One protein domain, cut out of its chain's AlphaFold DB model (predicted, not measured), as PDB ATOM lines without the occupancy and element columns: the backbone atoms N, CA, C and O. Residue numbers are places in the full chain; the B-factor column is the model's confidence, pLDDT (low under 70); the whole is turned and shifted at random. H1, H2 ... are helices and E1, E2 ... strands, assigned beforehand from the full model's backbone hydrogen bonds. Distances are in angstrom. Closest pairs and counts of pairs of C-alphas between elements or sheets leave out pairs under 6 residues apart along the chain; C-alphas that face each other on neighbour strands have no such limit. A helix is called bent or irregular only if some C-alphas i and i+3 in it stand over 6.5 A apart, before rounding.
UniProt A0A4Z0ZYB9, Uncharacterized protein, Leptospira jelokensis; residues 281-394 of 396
ATOM      1  N   HIS A 281      40.034 -21.270  16.169       95.12
ATOM      2  CA  HIS A 281      40.287 -22.178  15.048       95.12
ATOM      3  C   HIS A 281      39.900 -23.623  15.354       95.12
ATOM      4  O   HIS A 281      39.566 -24.368  14.438       95.12
ATOM      5  N   ASP A 282      39.880 -24.010  16.632       96.00
ATOM      6  CA  ASP A 282      39.574 -25.372  17.073       96.00
ATOM      7  C   ASP A 282      38.109 -25.568  17.483       96.00
ATOM      8  O   ASP A 282      37.695 -26.703  17.783       96.00
ATOM      9  N   PHE A 283      37.327 -24.485  17.554       97.25
ATOM     10  CA  PHE A 283      35.918 -24.552  17.934       97.25
ATOM     11  C   PHE A 283      35.161 -25.497  16.991       97.25
ATOM     12  O   PHE A 283      35.513 -25.664  15.821       97.25
ATOM     13  N   THR A 284      34.128 -26.162  17.503       97.56
ATOM     14  CA  THR A 284      33.121 -26.756  16.617       97.56
ATOM     15  C   THR A 284      32.203 -25.662  16.084       97.56
ATOM     16  O   THR A 284      32.154 -24.546  16.614       97.56
ATOM     17  N   TYR A 285      31.453 -25.979  15.037       97.25
ATOM     18  CA  TYR A 285      30.413 -25.109  14.515       97.25
ATOM     19  C   TYR A 285      29.441 -24.654  15.618       97.25
ATOM     20  O   TYR A 285      29.161 -23.462  15.740       97.25
ATOM     21  N   GLU A 286      28.975 -25.571  16.466       96.69
ATOM     22  CA  GLU A 286      28.035 -25.271  17.551       96.69
ATOM     23  C   GLU A 286      28.661 -24.382  18.631       96.69
ATOM     24  O   GLU A 286      28.018 -23.434  19.080       96.69
ATOM     25  N   GLU A 287      29.913 -24.648  19.024       97.00
ATOM     26  CA  GLU A 287      30.651 -23.803  19.971       97.00
ATOM     27  C   GLU A 287      30.795 -22.374  19.431       97.00
ATOM     28  O   GLU A 287      30.543 -21.410  20.155       97.00
ATOM     29  N   MET A 288      31.129 -22.226  18.145       97.12
ATOM     30  CA  MET A 288      31.254 -20.915  17.508       97.12
ATOM     31  C   MET A 288      29.907 -20.188  17.409       97.12
ATOM     32  O   MET A 288      29.847 -18.985  17.649       97.12
ATOM     33  N   MET A 289      28.806 -20.888  17.125       96.12
ATOM     34  CA  MET A 289      27.474 -20.270  17.126       96.12
ATOM     35  C   MET A 289      27.075 -19.759  18.514       96.12
ATOM     36  O   MET A 289      26.594 -18.633  18.625       96.12
ATOM     37  N   VAL A 290      27.324 -20.538  19.575       95.69
ATOM     38  CA  VAL A 290      27.095 -20.080  20.956       95.69
ATOM     39  C   VAL A 290      27.967 -18.868  21.269       95.69
ATOM     40  O   VAL A 290      27.478 -17.912  21.862       95.69
ATOM     41  N   PHE A 291      29.228 -18.866  20.826       95.75
ATOM     42  CA  PHE A 291      30.114 -17.718  20.989       95.75
ATOM     43  C   PHE A 291      29.516 -16.454  20.356       95.75
ATOM     44  O   PHE A 291      29.346 -15.467  21.069       95.75
ATOM     45  N   LEU A 292      29.098 -16.505  19.084       94.56
ATOM     46  CA  LEU A 292      28.469 -15.367  18.394       94.56
ATOM     47  C   LEU A 292      27.187 -14.875  19.091       94.56
ATOM     48  O   LEU A 292      26.924 -13.676  19.114       94.56
ATOM     49  N   GLU A 293      26.380 -15.785  19.649       93.25
ATOM     50  CA  GLU A 293      25.158 -15.436  20.390       93.25
ATOM     51  C   GLU A 293      25.454 -14.790  21.752       93.25
ATOM     52  O   GLU A 293      24.680 -13.954  22.220       93.25
ATOM     53  N   THR A 294      26.555 -15.176  22.401       93.44
ATOM     54  CA  THR A 294      26.958 -14.620  23.703       93.44
ATOM     55  C   THR A 294      27.757 -13.326  23.586       93.44
ATOM     56  O   THR A 294      27.646 -12.464  24.456       93.44
ATOM     57  N   ASP A 295      28.528 -13.161  22.512       91.25
ATOM     58  CA  ASP A 295      29.425 -12.027  22.285       91.25
ATOM     59  C   ASP A 295      28.708 -10.859  21.585       91.25
ATOM     60  O   ASP A 295      29.159 -10.303  20.583       91.25
ATOM     61  N   VAL A 296      27.532 -10.483  22.089       89.56
ATOM     62  CA  VAL A 296      26.757  -9.367  21.534       89.56
ATOM     63  C   VAL A 296      27.252  -8.053  22.128       89.56
ATOM     64  O   VAL A 296      27.290  -7.865  23.344       89.56
ATOM     65  N   ALA A 297      27.585  -7.098  21.261       86.88
ATOM     66  CA  ALA A 297      28.043  -5.779  21.671       86.88
ATOM     67  C   ALA A 297      26.936  -4.997  22.394       86.88
ATOM     68  O   ALA A 297      26.058  -4.403  21.766       86.88
ATOM     69  N   VAL A 298      27.013  -4.943  23.728       85.44
ATOM     70  CA  VAL A 298      26.031  -4.256  24.592       85.44
ATOM     71  C   VAL A 298      25.857  -2.780  24.203       85.44
ATOM     72  O   VAL A 298      24.755  -2.232  24.267       85.44
ATOM     73  N   ASN A 299      26.932  -2.153  23.718       81.56
ATOM     74  CA  ASN A 299      26.953  -0.744  23.325       81.56
ATOM     75  C   ASN A 299      26.500  -0.495  21.872       81.56
ATOM     76  O   ASN A 299      26.332   0.659  21.481       81.56
ATOM     77  N   CYS A 300      26.235  -1.546  21.084       89.44
ATOM     78  CA  CYS A 300      25.858  -1.455  19.671       89.44
ATOM     79  C   CYS A 300      24.495  -2.081  19.384       89.44
ATOM     80  O   CYS A 300      24.379  -3.068  18.662       89.44
ATOM     81  N   LYS A 301      23.424  -1.464  19.893       86.69
ATOM     82  CA  LYS A 301      22.052  -2.002  19.796       86.69
ATOM     83  C   LYS A 301      21.557  -2.265  18.365       86.69
ATOM     84  O   LYS A 301      20.634  -3.050  18.179       86.69
ATOM     85  N   ASN A 302      22.155  -1.616  17.366       85.25
ATOM     86  CA  ASN A 302      21.722  -1.692  15.969       85.25
ATOM     87  C   ASN A 302      22.481  -2.738  15.135       85.25
ATOM     88  O   ASN A 302      22.204  -2.860  13.941       85.25
ATOM     89  N   THR A 303      23.432  -3.479  15.714       87.75
ATOM     90  CA  THR A 303      24.216  -4.482  14.979       87.75
ATOM     91  C   THR A 303      24.095  -5.870  15.594       87.75
ATOM     92  O   THR A 303      23.962  -6.024  16.802       87.75
ATOM     93  N   LYS A 304      24.156  -6.890  14.734       89.25
ATOM     94  CA  LYS A 304      24.299  -8.303  15.124       89.25
ATOM     95  C   LYS A 304      25.751  -8.788  15.015       89.25
ATOM     96  O   LYS A 304      26.009  -9.975  15.157       89.25
ATOM     97  N   ILE A 305      26.674  -7.881  14.697       91.12
ATOM     98  CA  ILE A 305      28.096  -8.186  14.558       91.12
ATOM     99  C   ILE A 305      28.686  -8.467  15.955       91.12
ATOM    100  O   ILE A 305      28.381  -7.705  16.879       91.12
ATOM    101  N   PRO A 306      29.518  -9.513  16.116       92.25
ATOM    102  CA  PRO A 306      30.124  -9.862  17.401       92.25
ATOM    103  C   PRO A 306      30.989  -8.735  17.956       92.25
ATOM    104  O   PRO A 306      31.767  -8.135  17.207       92.25
ATOM    105  N   ALA A 307      30.886  -8.481  19.259       93.25
ATOM    106  CA  ALA A 307      31.618  -7.426  19.956       93.25
ATOM    107  C   ALA A 307      33.129  -7.537  19.755       93.25
ATOM    108  O   ALA A 307      33.791  -6.529  19.517       93.25
ATOM    109  N   PHE A 308      33.650  -8.762  19.757       92.25
ATOM    110  CA  PHE A 308      35.051  -9.090  19.529       92.25
ATOM    111  C   PHE A 308      35.599  -8.555  18.195       92.25
ATOM    112  O   PHE A 308      36.783  -8.252  18.077       92.25
ATOM    113  N   THR A 309      34.733  -8.396  17.190       92.94
ATOM    114  CA  THR A 309      35.105  -7.897  15.854       92.94
ATOM    115  C   THR A 309      34.892  -6.389  15.685       92.94
ATOM    116  O   THR A 309      35.179  -5.843  14.618       92.94
ATOM    117  N   LEU A 310      34.395  -5.695  16.713       93.12
ATOM    118  CA  LEU A 310      34.134  -4.257  16.683       93.12
ATOM    119  C   LEU A 310      35.296  -3.476  17.306       93.12
ATOM    120  O   LEU A 310      35.843  -3.856  18.337       93.12
ATOM    121  N   GLY A 311      35.663  -2.363  16.671       91.75
ATOM    122  CA  GLY A 311      36.577  -1.364  17.225       91.75
ATOM    123  C   GLY A 311      35.810  -0.222  17.880       91.75
ATOM    124  O   GLY A 311      35.951   0.024  19.072       91.75
ATOM    125  N   GLU A 312      34.941   0.434  17.110       92.12
ATOM    126  CA  GLU A 312      34.125   1.549  17.593       92.12
ATOM    127  C   GLU A 312      32.676   1.431  17.136       92.12
ATOM    128  O   GLU A 312      32.362   0.881  16.075       92.12
ATOM    129  N   CYS A 313      31.786   2.010  17.934       91.69
ATOM    130  CA  CYS A 313      30.359   1.978  17.696       91.69
ATOM    131  C   CYS A 313      29.783   3.379  17.570       91.69
ATOM    132  O   CYS A 313      29.817   4.156  18.524       91.69
ATOM    133  N   HIS A 314      29.202   3.678  16.412       90.69
ATOM    134  CA  HIS A 314      28.558   4.955  16.132       90.69
ATOM    135  C   HIS A 314      27.051   4.751  15.931       90.69
ATOM    136  O   HIS A 314      26.564   3.636  15.749       90.69
ATOM    137  N   LYS A 315      26.267   5.838  15.966       85.38
ATOM    138  CA  LYS A 315      24.795   5.750  15.855       85.38
ATOM    139  C   LYS A 315      24.327   5.118  14.536       85.38
ATOM    140  O   LYS A 315      23.288   4.459  14.512       85.38
ATOM    141  N   THR A 316      25.069   5.341  13.451       84.44
ATOM    142  CA  THR A 316      24.682   4.976  12.077       84.44
ATOM    143  C   THR A 316      25.615   3.967  11.408       84.44
ATOM    144  O   THR A 316      25.257   3.430  10.362       84.44
ATOM    145  N   TYR A 317      26.785   3.687  11.986       88.06
ATOM    146  CA  TYR A 317      27.764   2.737  11.455       88.06
ATOM    147  C   TYR A 317      28.613   2.136  12.581       88.06
ATOM    148  O   TYR A 317      28.594   2.608  13.714       88.06
ATOM    149  N   VAL A 318      29.366   1.086  12.264       90.69
ATOM    150  CA  VAL A 318      30.355   0.490  13.169       90.69
ATOM    151  C   VAL A 318      31.710   0.454  12.480       90.69
ATOM    152  O   VAL A 318      31.777   0.296  11.260       90.69
ATOM    153  N   ILE A 319      32.779   0.603  13.254       89.44
ATOM    154  CA  ILE A 319      34.151   0.400  12.788       89.44
ATOM    155  C   ILE A 319      34.555  -1.011  13.198       89.44
ATOM    156  O   ILE A 319      34.427  -1.377  14.366       89.44
ATOM    157  N   LEU A 320      35.011  -1.810  12.236       91.56
ATOM    158  CA  LEU A 320      35.460  -3.178  12.480       91.56
ATOM    159  C   LEU A 320      36.921  -3.173  12.933       91.56
ATOM    160  O   LEU A 320      37.733  -2.401  12.424       91.56
ATOM    161  N   ASN A 321      37.247  -4.041  13.882       92.81
ATOM    162  CA  ASN A 321      38.603  -4.232  14.373       92.81
ATOM    163  C   ASN A 321      39.188  -5.518  13.785       92.81
ATOM    164  O   ASN A 321      38.927  -6.604  14.295       92.81
ATOM    165  N   PHE A 322      40.019  -5.388  12.752       93.75
ATOM    166  CA  PHE A 322      40.761  -6.501  12.145       93.75
ATOM    167  C   PHE A 322      42.245  -6.494  12.529       93.75
ATOM    168  O   PHE A 322      43.093  -6.890  11.737       93.75
ATOM    169  N   ALA A 323      42.575  -6.023  13.736       91.31
ATOM    170  CA  ALA A 323      43.958  -5.991  14.211       91.31
ATOM    171  C   ALA A 323      44.587  -7.389  14.371       91.31
ATOM    172  O   ALA A 323      45.810  -7.498  14.420       91.31
ATOM    173  N   SER A 324      43.775  -8.448  14.454       95.19
ATOM    174  CA  SER A 324      44.225  -9.841  14.506       95.19
ATOM    175  C   SER A 324      43.559 -10.683  13.411       95.19
ATOM    176  O   SER A 324      42.420 -10.422  13.005       95.19
ATOM    177  N   GLU A 325      44.251 -11.737  12.971       94.44
ATOM    178  CA  GLU A 325      43.698 -12.727  12.035       94.44
ATOM    179  C   GLU A 325      42.482 -13.459  12.622       94.44
ATOM    180  O   GLU A 325      41.559 -13.825  11.890       94.44
ATOM    181  N   ASP A 326      42.434 -13.620  13.947       94.94
ATOM    182  CA  ASP A 326      41.298 -14.215  14.651       94.94
ATOM    183  C   ASP A 326      40.049 -13.339  14.532       94.94
ATOM    184  O   ASP A 326      38.979 -13.845  14.192       94.94
ATOM    185  N   ASN A 327      40.173 -12.021  14.728       94.81
ATOM    186  CA  ASN A 327      39.049 -11.096  14.573       94.81
ATOM    187  C   ASN A 327      38.494 -11.144  13.146       94.81
ATOM    188  O   ASN A 327      37.278 -11.177  12.941       94.81
ATOM    189  N   GLN A 328      39.389 -11.168  12.153       96.38
ATOM    190  CA  GLN A 328      38.994 -11.257  10.754       96.38
ATOM    191  C   GLN A 328      38.311 -12.597  10.451       96.38
ATOM    192  O   GLN A 328      37.252 -12.616   9.826       96.38
ATOM    193  N   SER A 329      38.853 -13.708  10.953       96.94
ATOM    194  CA  SER A 329      38.285 -15.046  10.751       96.94
ATOM    195  C   SER A 329      36.918 -15.207  11.426       96.94
ATOM    196  O   SER A 329      36.002 -15.766  10.824       96.94
ATOM    197  N   VAL A 330      36.726 -14.650  12.625       96.88
ATOM    198  CA  VAL A 330      35.419 -14.613  13.306       96.88
ATOM    199  C   VAL A 330      34.410 -13.774  12.516       96.88
ATOM    200  O   VAL A 330      33.262 -14.193  12.349       96.88
ATOM    201  N   PHE A 331      34.813 -12.620  11.976       97.00
ATOM    202  CA  PHE A 331      33.928 -11.788  11.153       97.00
ATOM    203  C   PHE A 331      33.540 -12.470   9.832       97.00
ATOM    204  O   PHE A 331      32.378 -12.439   9.417       97.00
ATOM    205  N   GLU A 332      34.488 -13.135   9.179       97.88
ATOM    206  CA  GLU A 332      34.225 -13.905   7.961       97.88
ATOM    207  C   GLU A 332      33.350 -15.132   8.246       97.88
ATOM    208  O   GLU A 332      32.456 -15.459   7.462       97.88
ATOM    209  N   PHE A 333      33.494 -15.756   9.418       98.06
ATOM    210  CA  PHE A 333      32.567 -16.789   9.873       98.06
ATOM    211  C   PHE A 333      31.163 -16.222  10.145       98.06
ATOM    212  O   PHE A 333      30.166 -16.830   9.755       98.06
ATOM    213  N   TYR A 334      31.050 -15.027  10.728       96.88
ATOM    214  CA  TYR A 334      29.763 -14.339  10.876       96.88
ATOM    215  C   TYR A 334      29.082 -14.098   9.511       96.88
ATOM    216  O   TYR A 334      27.884 -14.346   9.352       96.88
ATOM    217  N   LYS A 335      29.844 -13.699   8.483       96.62
ATOM    218  CA  LYS A 335      29.345 -13.598   7.098       96.62
ATOM    219  C   LYS A 335      28.884 -14.953   6.552       96.62
ATOM    220  O   LYS A 335      27.822 -15.021   5.928       96.62
ATOM    221  N   LEU A 336      29.639 -16.017   6.829       97.69
ATOM    222  CA  LEU A 336      29.357 -17.396   6.413       97.69
ATOM    223  C   LEU A 336      28.022 -17.939   6.952       97.69
ATOM    224  O   LEU A 336      27.366 -18.747   6.287       97.69
ATOM    225  N   VAL A 337      27.606 -17.507   8.146       97.00
ATOM    226  CA  VAL A 337      26.330 -17.911   8.769       97.00
ATOM    227  C   VAL A 337      25.183 -16.931   8.511       97.00
ATOM    228  O   VAL A 337      24.064 -17.182   8.945       97.00
ATOM    229  N   SER A 338      25.430 -15.839   7.782       95.19
ATOM    230  CA  SER A 338      24.398 -14.856   7.451       95.19
ATOM    231  C   SER A 338      23.458 -15.328   6.332       95.19
ATOM    232  O   SER A 338      23.833 -16.119   5.463       95.19
ATOM    233  N   ASP A 339      22.239 -14.780   6.303       92.81
ATOM    234  CA  ASP A 339      21.241 -15.072   5.261       92.81
ATOM    235  C   ASP A 339      21.581 -14.436   3.902       92.81
ATOM    236  O   ASP A 339      21.012 -14.811   2.876       92.81
ATOM    237  N   ASN A 340      22.550 -13.519   3.854       94.31
ATOM    238  CA  ASN A 340      22.975 -12.867   2.620       94.31
ATOM    239  C   ASN A 340      23.917 -13.772   1.807       94.31
ATOM    240  O   ASN A 340      24.993 -14.143   2.269       94.31
ATOM    241  N   GLU A 341      23.528 -14.088   0.574       95.62
ATOM    242  CA  GLU A 341      24.292 -14.957  -0.326       95.62
ATOM    243  C   GLU A 341      25.692 -14.422  -0.652       95.62
ATOM    244  O   GLU A 341      26.684 -15.139  -0.504       95.62
ATOM    245  N   SER A 342      25.793 -13.145  -1.027       94.50
ATOM    246  CA  SER A 342      27.068 -12.506  -1.378       94.50
ATOM    247  C   SER A 342      28.070 -12.568  -0.220       94.50
ATOM    248  O   SER A 342      29.253 -12.864  -0.422       94.50
ATOM    249  N   ASN A 343      27.589 -12.399   1.018       95.44
ATOM    250  CA  ASN A 343      28.401 -12.584   2.218       95.44
ATOM    251  C   ASN A 343      28.947 -14.014   2.317       95.44
ATOM    252  O   ASN A 343      30.154 -14.172   2.511       95.44
ATOM    253  N   ARG A 344      28.102 -15.039   2.140       97.88
ATOM    254  CA  ARG A 344      28.525 -16.450   2.202       97.88
ATOM    255  C   ARG A 344      29.538 -16.793   1.111       97.88
ATOM    256  O   ARG A 344      30.580 -17.365   1.423       97.88
ATOM    257  N   ILE A 345      29.296 -16.363  -0.130       97.62
ATOM    258  CA  ILE A 345      30.226 -16.544  -1.258       97.62
ATOM    259  C   ILE A 345      31.586 -15.909  -0.956       97.62
ATOM    260  O   ILE A 345      32.630 -16.535  -1.158       97.62
ATOM    261  N   SER A 346      31.596 -14.671  -0.450       97.19
ATOM    262  CA  SER A 346      32.847 -13.994  -0.100       97.19
ATOM    263  C   SER A 346      33.595 -14.705   1.036       97.19
ATOM    264  O   SER A 346      34.817 -14.837   0.959       97.19
ATOM    265  N   ALA A 347      32.872 -15.246   2.024       98.00
ATOM    266  CA  ALA A 347      33.454 -16.010   3.121       98.00
ATOM    267  C   ALA A 347      34.064 -17.340   2.641       98.00
ATOM    268  O   ALA A 347      35.156 -17.698   3.077       98.00
ATOM    269  N   TYR A 348      33.433 -18.043   1.687       98.44
ATOM    270  CA  TYR A 348      34.022 -19.249   1.084       98.44
ATOM    271  C   TYR A 348      35.400 -18.974   0.481       98.44
ATOM    272  O   TYR A 348      36.341 -19.727   0.725       98.44
ATOM    273  N   ARG A 349      35.519 -17.876  -0.279       98.00
ATOM    274  CA  ARG A 349      36.782 -17.452  -0.904       98.00
ATOM    275  C   ARG A 349      37.817 -17.019   0.129       98.00
ATOM    276  O   ARG A 349      39.007 -17.242  -0.069       98.00
ATOM    277  N   TYR A 350      37.377 -16.380   1.213       98.00
ATOM    278  CA  TYR A 350      38.268 -16.000   2.302       98.00
ATOM    279  C   TYR A 350      38.883 -17.237   2.962       98.00
ATOM    280  O   TYR A 350      40.106 -17.326   3.043       98.00
ATOM    281  N   PHE A 351      38.060 -18.199   3.385       97.94
ATOM    282  CA  PHE A 351      38.550 -19.375   4.107       97.94
ATOM    283  C   PHE A 351      39.360 -20.319   3.227       97.94
ATOM    284  O   PHE A 351      40.324 -20.896   3.710       97.94
ATOM    285  N   SER A 352      39.044 -20.449   1.937       97.00
ATOM    286  CA  SER A 352      39.873 -21.247   1.027       97.00
ATOM    287  C   SER A 352      41.245 -20.621   0.755       97.00
ATOM    288  O   SER A 352      42.202 -21.349   0.497       97.00
ATOM    289  N   LYS A 353      41.352 -19.286   0.809       97.44
ATOM    290  CA  LYS A 353      42.607 -18.547   0.616       97.44
ATOM    291  C   LYS A 353      43.443 -18.459   1.899       97.44
ATOM    292  O   LYS A 353      44.664 -18.535   1.818       97.44
ATOM    293  N   ASN A 354      42.797 -18.298   3.053       96.31
ATOM    294  CA  ASN A 354      43.431 -18.085   4.359       96.31
ATOM    295  C   ASN A 354      43.171 -19.284   5.279       96.31
ATOM    296  O   ASN A 354      42.519 -19.171   6.312       96.31
ATOM    297  N   CYS A 355      43.624 -20.460   4.858       91.88
ATOM    298  CA  CYS A 355      43.304 -21.721   5.523       91.88
ATOM    299  C   CYS A 355      44.424 -22.288   6.408       91.88
ATOM    300  O   CYS A 355      44.355 -23.457   6.780       91.88
ATOM    301  N   ASN A 356      45.466 -21.507   6.705       91.19
ATOM    302  CA  ASN A 356      46.544 -21.908   7.604       91.19
ATOM    303  C   ASN A 356      46.690 -20.877   8.741       91.19
ATOM    304  O   ASN A 356      47.191 -19.787   8.463       91.19
ATOM    305  N   PRO A 357      46.285 -21.201   9.984       92.56
ATOM    306  CA  PRO A 357      45.682 -22.472  10.404       92.56
ATOM    307  C   PRO A 357      44.247 -22.665   9.877       92.56
ATOM    308  O   PRO A 357      43.569 -21.723   9.467       92.56
ATOM    309  N   VAL A 358      43.777 -23.917   9.858       95.12
ATOM    310  CA  VAL A 358      42.423 -24.248   9.387       95.12
ATOM    311  C   VAL A 358      41.387 -23.780  10.410       95.12
ATOM    312  O   VAL A 358      41.336 -24.292  11.525       95.12
ATOM    313  N   PHE A 359      40.480 -22.893   9.994       97.06
ATOM    314  CA  PHE A 359      39.353 -22.458  10.820       97.06
ATOM    315  C   PHE A 359      38.237 -23.521  10.833       97.06
ATOM    316  O   PHE A 359      37.319 -23.513  10.002       97.06
ATOM    317  N   LYS A 360      38.316 -24.476  11.767       96.88
ATOM    318  CA  LYS A 360      37.443 -25.661  11.830       96.88
ATOM    319  C   LYS A 360      35.933 -25.357  11.800       96.88
ATOM    320  O   LYS A 360      35.250 -26.042  11.031       96.88
ATOM    321  N   PRO A 361      35.392 -24.342  12.512       98.06
ATOM    322  CA  PRO A 361      33.963 -24.024  12.441       98.06
ATOM    323  C   PRO A 361      33.490 -23.711  11.020       98.06
ATOM    324  O   PRO A 361      32.403 -24.127  10.612       98.06
ATOM    325  N   ALA A 362      34.309 -22.992  10.243       98.06
ATOM    326  CA  ALA A 362      33.974 -22.634   8.870       98.06
ATOM    327  C   ALA A 362      33.929 -23.870   7.971       98.06
ATOM    328  O   ALA A 362      32.997 -24.013   7.177       98.06
ATOM    329  N   LEU A 363      34.889 -24.787   8.131       97.69
ATOM    330  CA  LEU A 363      34.919 -26.031   7.365       97.69
ATOM    331  C   LEU A 363      33.663 -26.865   7.648       97.69
ATOM    332  O   LEU A 363      32.971 -27.266   6.715       97.69
ATOM    333  N   GLU A 364      33.314 -27.054   8.923       98.06
ATOM    334  CA  GLU A 364      32.103 -27.783   9.329       98.06
ATOM    335  C   GLU A 364      30.825 -27.139   8.767       98.06
ATOM    336  O   GLU A 364      29.951 -27.830   8.229       98.06
ATOM    337  N   ARG A 365      30.734 -25.804   8.805       97.75
ATOM    338  CA  ARG A 365      29.603 -25.059   8.240       97.75
ATOM    339  C   ARG A 365      29.490 -25.217   6.720       97.75
ATOM    340  O   ARG A 365      28.377 -25.392   6.210       97.75
ATOM    341  N   MET A 366      30.608 -25.148   5.998       98.06
ATOM    342  CA  MET A 366      30.655 -25.320   4.541       98.06
ATOM    343  C   MET A 366      30.296 -26.753   4.127       98.06
ATOM    344  O   MET A 366      29.541 -26.944   3.173       98.06
ATOM    345  N   GLU A 367      30.746 -27.759   4.879       98.06
ATOM    346  CA  GLU A 367      30.343 -29.161   4.696       98.06
ATOM    347  C   GLU A 367      28.835 -29.353   4.876       98.06
ATOM    348  O   GLU A 367      28.183 -30.039   4.083       98.06
ATOM    349  N   LEU A 368      28.256 -28.717   5.901       97.50
ATOM    350  CA  LEU A 368      26.815 -28.750   6.136       97.50
ATOM    351  C   LEU A 368      26.036 -28.103   4.978       97.50
ATOM    352  O   LEU A 368      25.046 -28.679   4.523       97.50
ATOM    353  N   GLN A 369      26.499 -26.959   4.449       97.00
ATOM    354  CA  GLN A 369      25.904 -26.362   3.241       97.00
ATOM    355  C   GLN A 369      26.009 -27.289   2.036       97.00
ATOM    356  O   GLN A 369      25.047 -27.435   1.286       97.00
ATOM    357  N   TRP A 370      27.155 -27.939   1.853       97.81
ATOM    358  CA  TRP A 370      27.378 -28.819   0.712       97.81
ATOM    359  C   TRP A 370      26.463 -30.050   0.726       97.81
ATOM    360  O   TRP A 370      25.994 -30.500  -0.328       97.81
ATOM    361  N   LYS A 371      26.166 -30.579   1.919       98.00
ATOM    362  CA  LYS A 371      25.160 -31.636   2.112       98.00
ATOM    363  C   LYS A 371      23.757 -31.151   1.734       98.00
ATOM    364  O   LYS A 371      23.021 -31.893   1.094       98.00
ATOM    365  N   ASN A 372      23.441 -29.890   2.026       96.62
ATOM    366  CA  ASN A 372      22.157 -29.249   1.728       96.62
ATOM    367  C   ASN A 372      22.162 -28.430   0.419       96.62
ATOM    368  O   ASN A 372      21.345 -27.526   0.243       96.62
ATOM    369  N   ARG A 373      23.069 -28.739  -0.519       96.44
ATOM    370  CA  ARG A 373      23.336 -27.905  -1.707       96.44
ATOM    371  C   ARG A 373      22.139 -27.678  -2.633       96.44
ATOM    372  O   ARG A 373      22.160 -26.733  -3.415       96.44
ATOM    373  N   THR A 374      21.113 -28.527  -2.571       96.25
ATOM    374  CA  THR A 374      19.870 -28.372  -3.349       96.25
ATOM    375  C   THR A 374      19.102 -27.106  -2.980       96.25
ATOM    376  O   THR A 374      18.391 -26.579  -3.828       96.25
ATOM    377  N   ASN A 375      19.275 -26.613  -1.750       95.44
ATOM    378  CA  ASN A 375      18.601 -25.422  -1.232       95.44
ATOM    379  C   ASN A 375      19.413 -24.136  -1.448       95.44
ATOM    380  O   ASN A 375      18.945 -23.062  -1.089       95.44
ATOM    381  N   LEU A 376      20.632 -24.246  -1.984       95.62
ATOM    382  CA  LEU A 376      21.475 -23.096  -2.302       95.62
ATOM    383  C   LEU A 376      21.140 -22.571  -3.692       95.62
ATOM    384  O   LEU A 376      20.827 -23.368  -4.591       95.62
ATOM    385  N   ASP A 377      21.286 -21.261  -3.861       95.88
ATOM    386  CA  ASP A 377      21.259 -20.616  -5.170       95.88
ATOM    387  C   ASP A 377      22.301 -21.262  -6.114       95.88
ATOM    388  O   ASP A 377      23.347 -21.738  -5.643       95.88
ATOM    389  N   PRO A 378      22.036 -21.361  -7.432       97.81
ATOM    390  CA  PRO A 378      23.016 -21.855  -8.392       97.81
ATOM    391  C   PRO A 378      24.401 -21.192  -8.302       97.81
ATOM    392  O   PRO A 378      25.396 -21.917  -8.412       97.81
ATOM    393  N   GLU A 379      24.488 -19.876  -8.074       96.81
ATOM    394  CA  GLU A 379      25.771 -19.162  -7.986       96.81
ATOM    395  C   GLU A 379      26.532 -19.551  -6.711       96.81
ATOM    396  O   GLU A 379      27.689 -19.992  -6.776       96.81
ATOM    397  N   GLU A 380      25.869 -19.494  -5.552       97.81
ATOM    398  CA  GLU A 380      26.441 -19.946  -4.281       97.81
ATOM    399  C   GLU A 380      26.914 -21.402  -4.351       97.81
ATOM    400  O   GLU A 380      28.023 -21.728  -3.913       97.81
ATOM    401  N   ARG A 381      26.102 -22.285  -4.946       98.31
ATOM    402  CA  ARG A 381      26.427 -23.705  -5.124       98.31
ATOM    403  C   ARG A 381      27.692 -23.890  -5.954       98.31
ATOM    404  O   ARG A 381      28.526 -24.726  -5.599       98.31
ATOM    405  N   GLN A 382      27.836 -23.135  -7.043       98.19
ATOM    406  CA  GLN A 382      29.025 -23.182  -7.889       98.19
ATOM    407  C   GLN A 382      30.257 -22.676  -7.133       98.19
ATOM    408  O   GLN A 382      31.300 -23.332  -7.164       98.19
ATOM    409  N   SER A 383      30.137 -21.562  -6.406       97.94
ATOM    410  CA  SER A 383      31.245 -21.043  -5.600       97.94
ATOM    411  C   SER A 383      31.662 -22.041  -4.516       97.94
ATOM    412  O   SER A 383      32.851 -22.308  -4.352       97.94
ATOM    413  N   LEU A 384      30.706 -22.640  -3.801       98.25
ATOM    414  CA  LEU A 384      30.991 -23.628  -2.761       98.25
ATOM    415  C   LEU A 384      31.664 -24.885  -3.333       98.25
ATOM    416  O   LEU A 384      32.598 -25.404  -2.721       98.25
ATOM    417  N   ALA A 385      31.242 -25.344  -4.517       98.25
ATOM    418  CA  ALA A 385      31.844 -26.489  -5.208       98.25
ATOM    419  C   ALA A 385      33.330 -26.273  -5.540       98.25
ATOM    420  O   ALA A 385      34.102 -27.230  -5.538       98.25
ATOM    421  N   VAL A 386      33.724 -25.028  -5.822       98.38
ATOM    422  CA  VAL A 386      35.105 -24.653  -6.153       98.38
ATOM    423  C   VAL A 386      35.946 -24.425  -4.899       98.38
ATOM    424  O   VAL A 386      37.095 -24.863  -4.844       98.38
ATOM    425  N   GLU A 387      35.405 -23.733  -3.896       98.25
ATOM    426  CA  GLU A 387      36.188 -23.303  -2.733       98.25
ATOM    427  C   GLU A 387      36.321 -24.384  -1.649       98.25
ATOM    428  O   GLU A 387      37.377 -24.489  -1.025       98.25
ATOM    429  N   LEU A 388      35.311 -25.242  -1.448       98.06
ATOM    430  CA  LEU A 388      35.362 -26.285  -0.414       98.06
ATOM    431  C   LEU A 388      36.502 -27.304  -0.627       98.06
ATOM    432  O   LEU A 388      37.208 -27.595   0.340       98.06
ATOM    433  N   PRO A 389      36.760 -27.837  -1.840       97.88
ATOM    434  CA  PRO A 389      37.901 -28.727  -2.063       97.88
ATOM    435  C   PRO A 389      39.250 -28.071  -1.759       97.88
ATOM    436  O   PRO A 389      40.123 -28.732  -1.202       97.88
ATOM    437  N   LYS A 390      39.411 -26.776  -2.073       97.38
ATOM    438  CA  LYS A 390      40.628 -26.025  -1.733       97.38
ATOM    439  C   LYS A 390      40.793 -25.935  -0.222       97.38
ATOM    440  O   LYS A 390      41.864 -26.240   0.282       97.38
ATOM    441  N   PHE A 391      39.717 -25.604   0.495       96.88
ATOM    442  CA  PHE A 391      39.761 -25.490   1.950       96.88
ATOM    443  C   PHE A 391      40.055 -26.836   2.637       96.88
ATOM    444  O   PHE A 391      40.811 -26.887   3.601       96.88
ATOM    445  N   ARG A 392      39.540 -27.952   2.098       96.19
ATOM    446  CA  ARG A 392      39.874 -29.313   2.562       96.19
ATOM    447  C   ARG A 392      41.334 -29.698   2.335       96.19
ATOM    448  O   ARG A 392      41.864 -30.503   3.092       96.19
ATOM    449  N   ALA A 393      41.948 -29.193   1.266       96.31
ATOM    450  CA  ALA A 393      43.333 -29.501   0.916       96.31
ATOM    451  C   ALA A 393      44.349 -28.775   1.812       96.31
ATOM    452  O   ALA A 393      45.542 -29.064   1.742       96.31
ATOM    453  N   CYS A 394      43.890 -27.845   2.647       92.50
ATOM    454  CA  CYS A 394      44.743 -27.134   3.577       92.50
ATOM    455  C   CYS A 394      45.238 -28.078   4.673       92.50
ATOM    456  O   CYS A 394      44.461 -28.759   5.345       92.50
TER     457      CYS A 394
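AT A GLANCE: This is residues 281 to 394 of the 396 residues of an uncharacterized protein of Leptospira jelokensis (UniProt A0A4Z0ZYB9). Four helices, H2 to H5, form an up-and-down bundle whose corners are not equally close, and beyond the H2 side of it lies a small lobe made of the two-strand hairpin E1 and E2 with the long link before it. H1 runs steeply across the start of H4 and leads away from there toward that lobe. The printed part has 114 residues, with five named helices and two named strands in the order H1 E1 E2 H2 H3 H4 H5; the sheet, order E1 - E2, is antiparallel, and the class is mostly helix. The whole is compact, with a radius of gyration of the C-alphas of 14.3 A and spans of 39 by 28 by 22 A.

IN THESE COORDINATES: H1 is residues 285 to 294, 14.4 A from first to last C-alpha, and begins at C-alpha 285 at (30.413, -25.109, 14.515). E1 is residues 310 to 313, 7.4 A, and E2 is residues 318 to 320, 6.3 A. H2, residues 325 to 336, spans 16.1 A and begins at C-alpha 325 at (43.698, -12.727, 12.035). H3 is residues 341 to 353, 18.7 A, and H4 is residues 360 to 371, 16.8 A. H5, residues 378 to 392, is the longest helix at 21.4 A and ends at C-alpha 392 at (39.874, -29.313, 2.562); it is neither bent nor irregular, but only just: C-alphas 386 and 389 are 6.4 A apart.

HOW THE PARTS SIT: H1 touches the hub, H4, at residues 360 to 365 of H4 alone; their lines stand at a steep tilt of 66 degrees, and the closest C-alphas, of Tyr 285 and Pro 361, are 4.3 A apart. H1 and H2 are close but not clearly touching, with the closest C-alphas, of Leu 292 and Tyr 334, 7.7 A apart. In the hairpin E1 and E2, N 311 and O 319 are 2.8 A apart and N 319 and O 312 are 2.9 A apart, within hydrogen-bond range. H2 and H3 form a helical hairpin and touch at Leu 336 and Arg 344, closest C-alphas 4.4 A, at 37 degrees, only just steep. H2, with residues 333 to 336 alone, touches residues 361 to 365 of H4, at a shallow tilt of 20 degrees, the same way; the closest C-alphas, of Phe 333 and Ala 362, are 6.1 A apart. H3 and H5 touch at a shallow tilt of 21 degrees, the same way, with the closest C-alphas, of Ser 352 and Phe 391, 4.3 A apart. H4 and H5 form a helical hairpin at a steep tilt of 44 degrees, with the closest C-alphas, of Met 366 and Leu 388, 6.9 A apart. H3 and H4 are close but not clearly touching, and H2 and H5 are apart. Every O i to N i+4 pair is within hydrogen-bond range in H1, H2, H3 and H4, and 9 of 11 are in H5.

THE WHOLE: The two C-alphas farthest apart, of Lys 315 and Ala 393, are 42.5 A from each other. The printed part has no cut. The link from H1 to E1, residues 295 to 309, is long. The mean pLDDT of the printed part is 94.8, and no printed residue is under 70.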